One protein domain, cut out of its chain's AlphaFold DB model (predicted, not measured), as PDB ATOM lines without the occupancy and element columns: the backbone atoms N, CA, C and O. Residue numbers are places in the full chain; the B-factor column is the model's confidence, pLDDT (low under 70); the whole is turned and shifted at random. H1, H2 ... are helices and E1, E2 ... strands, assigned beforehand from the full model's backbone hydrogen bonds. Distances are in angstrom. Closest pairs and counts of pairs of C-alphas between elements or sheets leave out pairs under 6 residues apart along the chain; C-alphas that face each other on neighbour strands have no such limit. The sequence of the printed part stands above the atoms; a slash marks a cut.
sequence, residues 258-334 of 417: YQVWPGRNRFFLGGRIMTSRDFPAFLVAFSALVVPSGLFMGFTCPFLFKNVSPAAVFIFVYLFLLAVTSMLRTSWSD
ATOM      1  N   TYR A 258     162.109 191.494 154.257       76.94
ATOM      2  CA  TYR A 258     162.069 190.877 152.921       76.94
ATOM      3  C   TYR A 258     161.833 191.875 151.767       76.94
ATOM      4  O   TYR A 258     162.155 191.573 150.622       76.94
ATOM      5  N   GLN A 259     161.264 193.054 152.048       77.81
ATOM      6  CA  GLN A 259     161.020 194.126 151.072       77.81
ATOM      7  C   GLN A 259     162.272 194.979 150.821       77.81
ATOM      8  O   GLN A 259     162.345 195.672 149.812       77.81
ATOM      9  N   VAL A 260     163.241 194.938 151.742       82.62
ATOM     10  CA  VAL A 260     164.497 195.711 151.701       82.62
ATOM     11  C   VAL A 260     165.716 194.774 151.630       82.62
ATOM     12  O   VAL A 260     166.844 195.184 151.886       82.62
ATOM     13  N   TRP A 261     165.502 193.492 151.318       80.88
ATOM     14  CA  TRP A 261     166.548 192.475 151.386       80.88
ATOM     15  C   TRP A 261     167.627 192.689 150.310       80.88
ATOM     16  O   TRP A 261     167.314 192.628 149.116       80.88
ATOM     17  N   PRO A 262     168.912 192.841 150.679       75.12
ATOM     18  CA  PRO A 262     169.973 193.046 149.706       75.12
ATOM     19  C   PRO A 262     170.381 191.715 149.051       75.12
ATOM     20  O   PRO A 262     171.154 190.920 149.592       75.12
ATOM     21  N   GLY A 263     169.858 191.448 147.854       82.12
ATOM     22  CA  GLY A 263     170.251 190.287 147.058       82.12
ATOM     23  C   GLY A 263     169.336 189.994 145.880       82.12
ATOM     24  O   GLY A 263     168.440 190.761 145.543       82.12
ATOM     25  N   ARG A 264     169.567 188.844 145.242       82.75
ATOM     26  CA  ARG A 264     168.887 188.424 144.006       82.75
ATOM     27  C   ARG A 264     167.864 187.298 144.230       82.75
ATOM     28  O   ARG A 264     167.511 186.591 143.284       82.75
ATOM     29  N   ASN A 265     167.415 187.137 145.473       84.94
ATOM     30  CA  ASN A 265     166.422 186.149 145.903       84.94
ATOM     31  C   ASN A 265     164.997 186.695 145.722       84.94
ATOM     32  O   ASN A 265     164.794 187.907 145.683       84.94
ATOM     33  N   ARG A 266     164.006 185.806 145.644       82.12
ATOM     34  CA  ARG A 266     162.579 186.144 145.679       82.12
ATOM     35  C   ARG A 266     161.948 185.633 146.971       82.12
ATOM     36  O   ARG A 266     162.364 184.604 147.501       82.12
ATOM     37  N   PHE A 267     160.952 186.366 147.457       83.31
ATOM     38  CA  PHE A 267     160.238 186.067 148.693       83.31
ATOM     39  C   PHE A 267     158.762 185.814 148.406       83.31
ATOM     40  O   PHE A 267     158.108 186.610 147.733       83.31
ATOM     41  N   PHE A 268     158.238 184.724 148.957       77.81
ATOM     42  CA  PHE A 268     156.839 184.321 148.862       77.81
ATOM     43  C   PHE A 268     156.194 184.304 150.257       77.81
ATOM     44  O   PHE A 268     156.882 184.388 151.280       77.81
ATOM     45  N   LEU A 269     154.857 184.239 150.303       79.06
ATOM     46  CA  LEU A 269     154.054 184.200 151.538       79.06
ATOM     47  C   LEU A 269     154.446 185.307 152.543       79.06
ATOM     48  O   LEU A 269     154.671 185.054 153.727       79.06
ATOM     49  N   GLY A 270     154.589 186.547 152.057       74.38
ATOM     50  CA  GLY A 270     154.907 187.709 152.896       74.38
ATOM     51  C   GLY A 270     156.262 187.628 153.612       74.38
ATOM     52  O   GLY A 270     156.387 188.161 154.713       74.38
ATOM     53  N   GLY A 271     157.243 186.939 153.017       78.06
ATOM     54  CA  GLY A 271     158.596 186.772 153.559       78.06
ATOM     55  C   GLY A 271     158.856 185.431 154.251       78.06
ATOM     56  O   GLY A 271     159.987 185.191 154.657       78.06
ATOM     57  N   ARG A 272     157.851 184.550 154.376       77.00
ATOM     58  CA  ARG A 272     157.998 183.231 155.027       77.00
ATOM     59  C   ARG A 272     158.784 182.210 154.204       77.00
ATOM     60  O   ARG A 272     159.360 181.298 154.783       77.00
ATOM     61  N   ILE A 273     158.775 182.336 152.879       80.75
ATOM     62  CA  ILE A 273     159.509 181.451 151.968       80.75
ATOM     63  C   ILE A 273     160.486 182.298 151.161       80.75
ATOM     64  O   ILE A 273     160.106 183.316 150.581       80.75
ATOM     65  N   MET A 274     161.738 181.856 151.111       81.88
ATOM     66  CA  MET A 274     162.827 182.480 150.369       81.88
ATOM     67  C   MET A 274     163.287 181.522 149.270       81.88
ATOM     68  O   MET A 274     163.394 180.318 149.495       81.88
ATOM     69  N   THR A 275     163.535 182.021 148.061       84.00
ATOM     70  CA  THR A 275     163.984 181.182 146.937       84.00
ATOM     71  C   THR A 275     164.928 181.954 146.017       84.00
ATOM     72  O   THR A 275     164.944 183.185 146.005       84.00
ATOM     73  N   SER A 276     165.753 181.247 145.245       83.19
ATOM     74  CA  SER A 276     166.657 181.863 144.268       83.19
ATOM     75  C   SER A 276     165.893 182.506 143.094       83.19
ATOM     76  O   SER A 276     164.672 182.389 142.957       83.19
ATOM     77  N   ARG A 277     166.627 183.170 142.191       81.69
ATOM     78  CA  ARG A 277     166.082 183.627 140.900       81.69
ATOM     79  C   ARG A 277     165.402 182.501 140.125       81.69
ATOM     80  O   ARG A 277     164.347 182.738 139.534       81.69
ATOM     81  N   ASP A 278     165.971 181.304 140.166       84.12
ATOM     82  CA  ASP A 278     165.626 180.169 139.301       84.12
ATOM     83  C   ASP A 278     164.444 179.352 139.835       84.12
ATOM     84  O   ASP A 278     164.327 178.156 139.587       84.12
ATOM     85  N   PHE A 279     163.523 180.025 140.529       84.94
ATOM     86  CA  PHE A 279     162.223 179.490 140.921       84.94
ATOM     87  C   PHE A 279     161.495 178.722 139.792       84.94
ATOM     88  O   PHE A 279     160.963 177.658 140.091       84.94
ATOM     89  N   PRO A 280     161.529 179.134 138.501       88.75
ATOM     90  CA  PRO A 280     160.964 178.320 137.420       88.75
ATOM     91  C   PRO A 280     161.619 176.938 137.263       88.75
ATOM     92  O   PRO A 280     160.919 175.973 136.990       88.75
ATOM     93  N   ALA A 281     162.933 176.808 137.479       89.44
ATOM     94  CA  ALA A 281     163.619 175.516 137.409       89.44
ATOM     95  C   ALA A 281     163.237 174.603 138.588       89.44
ATOM     96  O   ALA A 281     163.062 173.401 138.403       89.44
ATOM     97  N   PHE A 282     163.032 175.179 139.781       90.62
ATOM     98  CA  PHE A 282     162.437 174.458 140.911       90.62
ATOM     99  C   PHE A 282     161.007 173.991 140.595       90.62
ATOM    100  O   PHE A 282     160.693 172.830 140.838       90.62
ATOM    101  N   LEU A 283     160.163 174.851 140.006       91.62
ATOM    102  CA  LEU A 283     158.802 174.474 139.610       91.62
ATOM    103  C   LEU A 283     158.790 173.345 138.572       91.62
ATOM    104  O   LEU A 283     158.022 172.406 138.741       91.62
ATOM    105  N   VAL A 284     159.661 173.391 137.555       95.31
ATOM    106  CA  VAL A 284     159.794 172.315 136.556       95.31
ATOM    107  C   VAL A 284     160.202 170.997 137.218       95.31
ATOM    108  O   VAL A 284     159.573 169.970 136.971       95.31
ATOM    109  N   ALA A 285     161.207 171.013 138.099       94.69
ATOM    110  CA  ALA A 285     161.629 169.817 138.827       94.69
ATOM    111  C   ALA A 285     160.519 169.280 139.755       94.69
ATOM    112  O   ALA A 285     160.309 168.072 139.830       94.69
ATOM    113  N   PHE A 286     159.772 170.165 140.421       95.12
ATOM    114  CA  PHE A 286     158.665 169.786 141.299       95.12
ATOM    115  C   PHE A 286     157.486 169.211 140.502       95.12
ATOM    116  O   PHE A 286     156.930 168.186 140.889       95.12
ATOM    117  N   SER A 287     157.143 169.788 139.343       95.69
ATOM    118  CA  SER A 287     156.127 169.218 138.451       95.69
ATOM    119  C   SER A 287     156.565 167.878 137.861       95.69
ATOM    120  O   SER A 287     155.753 166.964 137.781       95.69
ATOM    121  N   ALA A 288     157.848 167.720 137.517       96.19
ATOM    122  CA  ALA A 288     158.402 166.458 137.027       96.19
ATOM    123  C   ALA A 288     158.427 165.345 138.094       96.19
ATOM    124  O   ALA A 288     158.522 164.175 137.740       96.19
ATOM    125  N   LEU A 289     158.303 165.693 139.379       96.19
ATOM    126  CA  LEU A 289     158.092 164.750 140.477       96.19
ATOM    127  C   LEU A 289     156.592 164.484 140.706       96.19
ATOM    128  O   LEU A 289     156.165 163.335 140.758       96.19
ATOM    129  N   VAL A 290     155.771 165.534 140.808       96.88
ATOM    130  CA  VAL A 290     154.345 165.410 141.167       96.88
ATOM    131  C   VAL A 290     153.492 164.818 140.042       96.88
ATOM    132  O   VAL A 290     152.621 164.000 140.322       96.88
ATOM    133  N   VAL A 291     153.727 165.186 138.778       97.31
ATOM    134  CA  VAL A 291     152.899 164.741 137.641       97.31
ATOM    135  C   VAL A 291     152.979 163.223 137.408       97.31
ATOM    136  O   VAL A 291     151.927 162.588 137.466       97.31
ATOM    137  N   PRO A 292     154.153 162.589 137.192       96.94
ATOM    138  CA  PRO A 292     154.202 161.144 136.961       96.94
ATOM    139  C   PRO A 292     153.754 160.338 138.187       96.94
ATOM    140  O   PRO A 292     153.055 159.338 138.027       96.94
ATOM    141  N   SER A 293     154.067 160.786 139.409       96.50
ATOM    142  CA  SER A 293     153.572 160.127 140.623       96.50
ATOM    143  C   SER A 293     152.053 160.249 140.785       96.50
ATOM    144  O   SER A 293     151.410 159.286 141.194       96.50
ATOM    145  N   GLY A 294     151.463 161.392 140.423       96.06
ATOM    146  CA  GLY A 294     150.013 161.589 140.402       96.06
ATOM    147  C   GLY A 294     149.313 160.726 139.349       96.06
ATOM    148  O   GLY A 294     148.286 160.124 139.646       96.06
ATOM    149  N   LEU A 295     149.895 160.595 138.151       96.50
ATOM    150  CA  LEU A 295     149.385 159.716 137.091       96.50
ATOM    151  C   LEU A 295     149.423 158.238 137.514       96.50
ATOM    152  O   LEU A 295     148.420 157.539 137.379       96.50
ATOM    153  N   PHE A 296     150.532 157.773 138.100       95.19
ATOM    154  CA  PHE A 296     150.635 156.418 138.658       95.19
ATOM    155  C   PHE A 296     149.609 156.183 139.780       95.19
ATOM    156  O   PHE A 296     148.945 155.147 139.819       95.19
ATOM    157  N   MET A 297     149.417 157.165 140.665       94.69
ATOM    158  CA  MET A 297     148.449 157.065 141.758       94.69
ATOM    159  C   MET A 297     146.987 157.115 141.288       94.69
ATOM    160  O   MET A 297     146.133 156.487 141.909       94.69
ATOM    161  N   GLY A 298     146.696 157.805 140.182       94.56
ATOM    162  CA  GLY A 298     145.365 157.853 139.573       94.56
ATOM    163  C   GLY A 298     145.004 156.598 138.774       94.56
ATOM    164  O   GLY A 298     143.905 156.075 138.930       94.56
ATOM    165  N   PHE A 299     145.917 156.093 137.936       95.81
ATOM    166  CA  PHE A 299     145.628 154.981 137.020       95.81
ATOM    167  C   PHE A 299     146.069 153.609 137.543       95.81
ATOM    168  O   PHE A 299     145.370 152.617 137.343       95.81
ATOM    169  N   THR A 300     147.220 153.526 138.210       95.31
ATOM    170  CA  THR A 300     147.874 152.249 138.536       95.31
ATOM    171  C   THR A 300     147.556 151.790 139.961       95.31
ATOM    172  O   THR A 300     147.200 150.630 140.170       95.31
ATOM    173  N   CYS A 301     147.580 152.688 140.953       93.31
ATOM    174  CA  CYS A 301     147.269 152.329 142.344       93.31
ATOM    175  C   CYS A 301     145.871 151.707 142.572       93.31
ATOM    176  O   CYS A 301     145.808 150.757 143.355       93.31
ATOM    177  N   PRO A 302     144.769 152.122 141.904       94.94
ATOM    178  CA  PRO A 302     143.464 151.471 142.075       94.94
ATOM    179  C   PRO A 302     143.441 150.002 141.631       94.94
ATOM    180  O   PRO A 302     142.698 149.201 142.199       94.94
ATOM    181  N   PHE A 303     144.272 149.636 140.646       95.00
ATOM    182  CA  PHE A 303     144.465 148.250 140.220       95.00
ATOM    183  C   PHE A 303     145.296 147.472 141.251       95.00
ATOM    184  O   PHE A 303     144.866 146.410 141.699       95.00
ATOM    185  N   LEU A 304     146.445 148.011 141.687       93.38
ATOM    186  CA  LEU A 304     147.309 147.351 142.684       93.38
ATOM    187  C   LEU A 304     146.573 147.083 144.002       93.38
ATOM    188  O   LEU A 304     146.725 146.002 144.568       93.38
ATOM    189  N   PHE A 305     145.762 148.039 144.466       94.56
ATOM    190  CA  PHE A 305     145.021 147.931 145.724       94.56
ATOM    191  C   PHE A 305     144.019 146.768 145.720       94.56
ATOM    192  O   PHE A 305     143.849 146.111 146.744       94.56
ATOM    193  N   LYS A 306     143.362 146.514 144.578       95.19
ATOM    194  CA  LYS A 306     142.342 145.461 144.433       95.19
ATOM    195  C   LYS A 306     142.921 144.097 144.055       95.19
ATOM    196  O   LYS A 306     142.425 143.089 144.539       95.19
ATOM    197  N   ASN A 307     143.944 144.074 143.199       95.00
ATOM    198  CA  ASN A 307     144.367 142.858 142.493       95.00
ATOM    199  C   ASN A 307     145.732 142.307 142.941       95.00
ATOM    200  O   ASN A 307     146.106 141.224 142.500       95.00
ATOM    201  N   VAL A 308     146.501 143.046 143.753       94.62
ATOM    202  CA  VAL A 308     147.860 142.644 144.168       94.62
ATOM    203  C   VAL A 308     148.041 142.787 145.679       94.62
ATOM    204  O   VAL A 308     148.112 141.792 146.388       94.62
ATOM    205  N   SER A 309     148.120 144.019 146.192       94.06
ATOM    206  CA  SER A 309     148.059 144.305 147.629       94.06
ATOM    207  C   SER A 309     147.857 145.805 147.899       94.06
ATOM    208  O   SER A 309     148.486 146.645 147.246       94.06
ATOM    209  N   PRO A 310     147.077 146.178 148.933       94.00
ATOM    210  CA  PRO A 310     147.054 147.543 149.463       94.00
ATOM    211  C   PRO A 310     148.432 148.052 149.916       94.00
ATOM    212  O   PRO A 310     148.736 149.236 149.773       94.00
ATOM    213  N   ALA A 311     149.290 147.161 150.432       94.75
ATOM    214  CA  ALA A 311     150.605 147.499 150.982       94.75
ATOM    215  C   ALA A 311     151.511 148.234 149.977       94.75
ATOM    216  O   ALA A 311     152.152 149.222 150.337       94.75
ATOM    217  N   ALA A 312     151.509 147.816 148.707       92.81
ATOM    218  CA  ALA A 312     152.292 148.468 147.655       92.81
ATOM    219  C   ALA A 312     151.898 149.946 147.447       92.81
ATOM    220  O   ALA A 312     152.760 150.792 147.209       92.81
ATOM    221  N   VAL A 313     150.609 150.276 147.597       95.25
ATOM    222  CA  VAL A 313     150.106 151.655 147.485       95.25
ATOM    223  C   VAL A 313     150.553 152.495 148.683       95.25
ATOM    224  O   VAL A 313     151.030 153.612 148.495       95.25
ATOM    225  N   PHE A 314     150.483 151.959 149.907       96.00
ATOM    226  CA  PHE A 314     150.964 152.667 151.100       96.00
ATOM    227  C   PHE A 314     152.476 152.940 151.057       96.00
ATOM    228  O   PHE A 314     152.901 154.048 151.382       96.00
ATOM    229  N   ILE A 315     153.282 151.978 150.592       96.19
ATOM    230  CA  ILE A 315     154.731 152.158 150.403       96.19
ATOM    231  C   ILE A 315     155.011 153.249 149.360       96.19
ATOM    232  O   ILE A 315     155.834 154.132 149.605       96.19
ATOM    233  N   PHE A 316     154.296 153.243 148.228       95.44
ATOM    234  CA  PHE A 316     154.426 154.283 147.205       95.44
ATOM    235  C   PHE A 316     154.082 155.681 147.750       95.44
ATOM    236  O   PHE A 316     154.860 156.616 147.569       95.44
ATOM    237  N   VAL A 317     152.960 155.821 148.467       96.44
ATOM    238  CA  VAL A 317     152.540 157.094 149.079       96.44
ATOM    239  C   VAL A 317     153.561 157.577 150.114       96.44
ATOM    240  O   VAL A 317     153.910 158.757 150.114       96.44
ATOM    241  N   TYR A 318     154.095 156.685 150.953       97.31
ATOM    242  CA  TYR A 318     155.142 157.023 151.920       97.31
ATOM    243  C   TYR A 318     156.417 157.542 151.235       97.31
ATOM    244  O   TYR A 318     156.919 158.609 151.592       97.31
ATOM    245  N   LEU A 319     156.913 156.837 150.211       96.62
ATOM    246  CA  LEU A 319     158.102 157.250 149.457       96.62
ATOM    247  C   LEU A 319     157.875 158.563 148.692       96.62
ATOM    248  O   LEU A 319     158.762 159.417 148.669       96.62
ATOM    249  N   PHE A 320     156.683 158.770 148.126       96.81
ATOM    250  CA  PHE A 320     156.303 160.028 147.484       96.81
ATOM    251  C   PHE A 320     156.287 161.198 148.478       96.81
ATOM    252  O   PHE A 320     156.886 162.239 148.208       96.81
ATOM    253  N   LEU A 321     155.678 161.031 149.656       96.19
ATOM    254  CA  LEU A 321     155.675 162.056 150.704       96.19
ATOM    255  C   LEU A 321     157.089 162.341 151.235       96.19
ATOM    256  O   LEU A 321     157.429 163.502 151.475       96.19
ATOM    257  N   LEU A 322     157.948 161.326 151.357       96.81
ATOM    258  CA  LEU A 322     159.360 161.493 151.717       96.81
ATOM    259  C   LEU A 322     160.143 162.268 150.637       96.81
ATOM    260  O   LEU A 322     160.931 163.160 150.962       96.81
ATOM    261  N   ALA A 323     159.891 161.999 149.355       96.56
ATOM    262  CA  ALA A 323     160.493 162.726 148.236       96.56
ATOM    263  C   ALA A 323     160.009 164.191 148.169       96.56
ATOM    264  O   ALA A 323     160.822 165.109 148.068       96.56
ATOM    265  N   VAL A 324     158.702 164.436 148.321       96.25
ATOM    266  CA  VAL A 324     158.126 165.791 148.388       96.25
ATOM    267  C   VAL A 324     158.686 166.563 149.584       96.25
ATOM    268  O   VAL A 324     159.191 167.672 149.415       96.25
ATOM    269  N   THR A 325     158.651 166.000 150.794       95.12
ATOM    270  CA  THR A 325     159.117 166.713 151.997       95.12
ATOM    271  C   THR A 325     160.623 166.972 151.990       95.12
ATOM    272  O   THR A 325     161.041 168.060 152.389       95.12
ATOM    273  N   SER A 326     161.448 166.051 151.484       94.31
ATOM    274  CA  SER A 326     162.889 166.292 151.310       94.31
ATOM    275  C   SER A 326     163.183 167.337 150.225       94.31
ATOM    276  O   SER A 326     164.036 168.207 150.438       94.31
ATOM    277  N   MET A 327     162.437 167.353 149.115       93.56
ATOM    278  CA  MET A 327     162.553 168.387 148.080       93.56
ATOM    279  C   MET A 327     162.139 169.777 148.590       93.56
ATOM    280  O   MET A 327     162.842 170.760 148.351       93.56
ATOM    281  N   LEU A 328     161.038 169.877 149.341       91.31
ATOM    282  CA  LEU A 328     160.604 171.136 149.956       91.31
ATOM    283  C   LEU A 328     161.598 171.601 151.028       91.31
ATOM    284  O   LEU A 328     162.014 172.761 151.016       91.31
ATOM    285  N   ARG A 329     162.064 170.696 151.901       89.56
ATOM    286  CA  ARG A 329     163.067 171.010 152.929       89.56
ATOM    287  C   ARG A 329     164.361 171.524 152.301       89.56
ATOM    288  O   ARG A 329     164.868 172.547 152.747       89.56
ATOM    289  N   THR A 330     164.878 170.884 151.253       89.62
ATOM    290  CA  THR A 330     166.114 171.330 150.577       89.62
ATOM    291  C   THR A 330     165.939 172.647 149.815       89.62
ATOM    292  O   THR A 330     166.886 173.426 149.741       89.62
ATOM    293  N   SER A 331     164.737 172.932 149.305       88.19
ATOM    294  CA  SER A 331     164.453 174.133 148.502       88.19
ATOM    295  C   SER A 331     164.076 175.374 149.321       88.19
ATOM    296  O   SER A 331     164.225 176.488 148.821       88.19
ATOM    297  N   TRP A 332     163.601 175.202 150.561       85.81
ATOM    298  CA  TRP A 332     163.207 176.296 151.466       85.81
ATOM    299  C   TRP A 332     164.116 176.464 152.696       85.81
ATOM    300  O   TRP A 332     163.903 177.387 153.481       85.81
ATOM    301  N   SER A 333     165.130 175.612 152.883       84.50
ATOM    302  CA  SER A 333     166.113 175.788 153.963       84.50
ATOM    303  C   SER A 333     167.000 177.017 153.756       84.50
ATOM    304  O   SER A 333     167.570 177.197 152.684       84.50
ATOM    305  N   ASP A 334     167.201 177.763 154.846       83.62
ATOM    306  CA  ASP A 334     168.359 178.623 155.123       83.62
ATOM    307  C   ASP A 334     169.694 178.078 154.562       83.62
ATOM    308  O   ASP A 334     170.241 177.191 155.223       83.62
TER     309      ASP A 334
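Overview. This is residues 258 to 334 of the 417 residues of an uncharacterized protein of Rhizophagus clarus (UniProt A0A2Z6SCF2). A small strand hairpin, E1 and E2, sits at one end of two long helices, H1 and H3, which run side by side in opposite ways; short H2 is at the far end, where the chain folds back. The printed part has 77 residues, with two named strands, antiparallel, then three named helices: mostly helix. It is only just loose, close to extended: radius of gyration of the C-alphas 17.1 A, spans 57 by 18 by 17 A.

Arrangement. Look first at the hairpin of E1, residues 266 to 268, and E2, residues 273 to 275: N 266 and O 275, 2.8 A apart, are within hydrogen-bond range. The closest C-alphas of E2 and H3, residues 310 to 332, are those of Met 274 and Trp 332, 6.3 A apart. H1, residues 279 to 299, touches H3 at a shallow tilt of 7 degrees, opposite ways; their closest C-alphas, of Ser 293 and Phe 320, are 7.4 A apart. H2, residues 301 to 307, forms a helical hairpin with H3, touching residues 310 to 313 alone; C-alphas 301 and 313 are closest, 5.9 A. Every O i to N i+4 pair is within hydrogen-bond range in H3, 15 of 17 in H1 and 2 of 3 in H2.

Along the chain. Find C-alpha 266 at (162.579, 186.144, 145.679), where E1 begins. H1 runs 29.9 A; H3 runs 33.0 A to C-alpha 332 at (163.207, 176.296, 151.466).

Size, cuts and confidence. The C-alphas farthest apart, of Val 260 and Asn 307, are 57.3 A apart. The printed part has no cut, its links are tight, and no printed residue is under 70 in pLDDT.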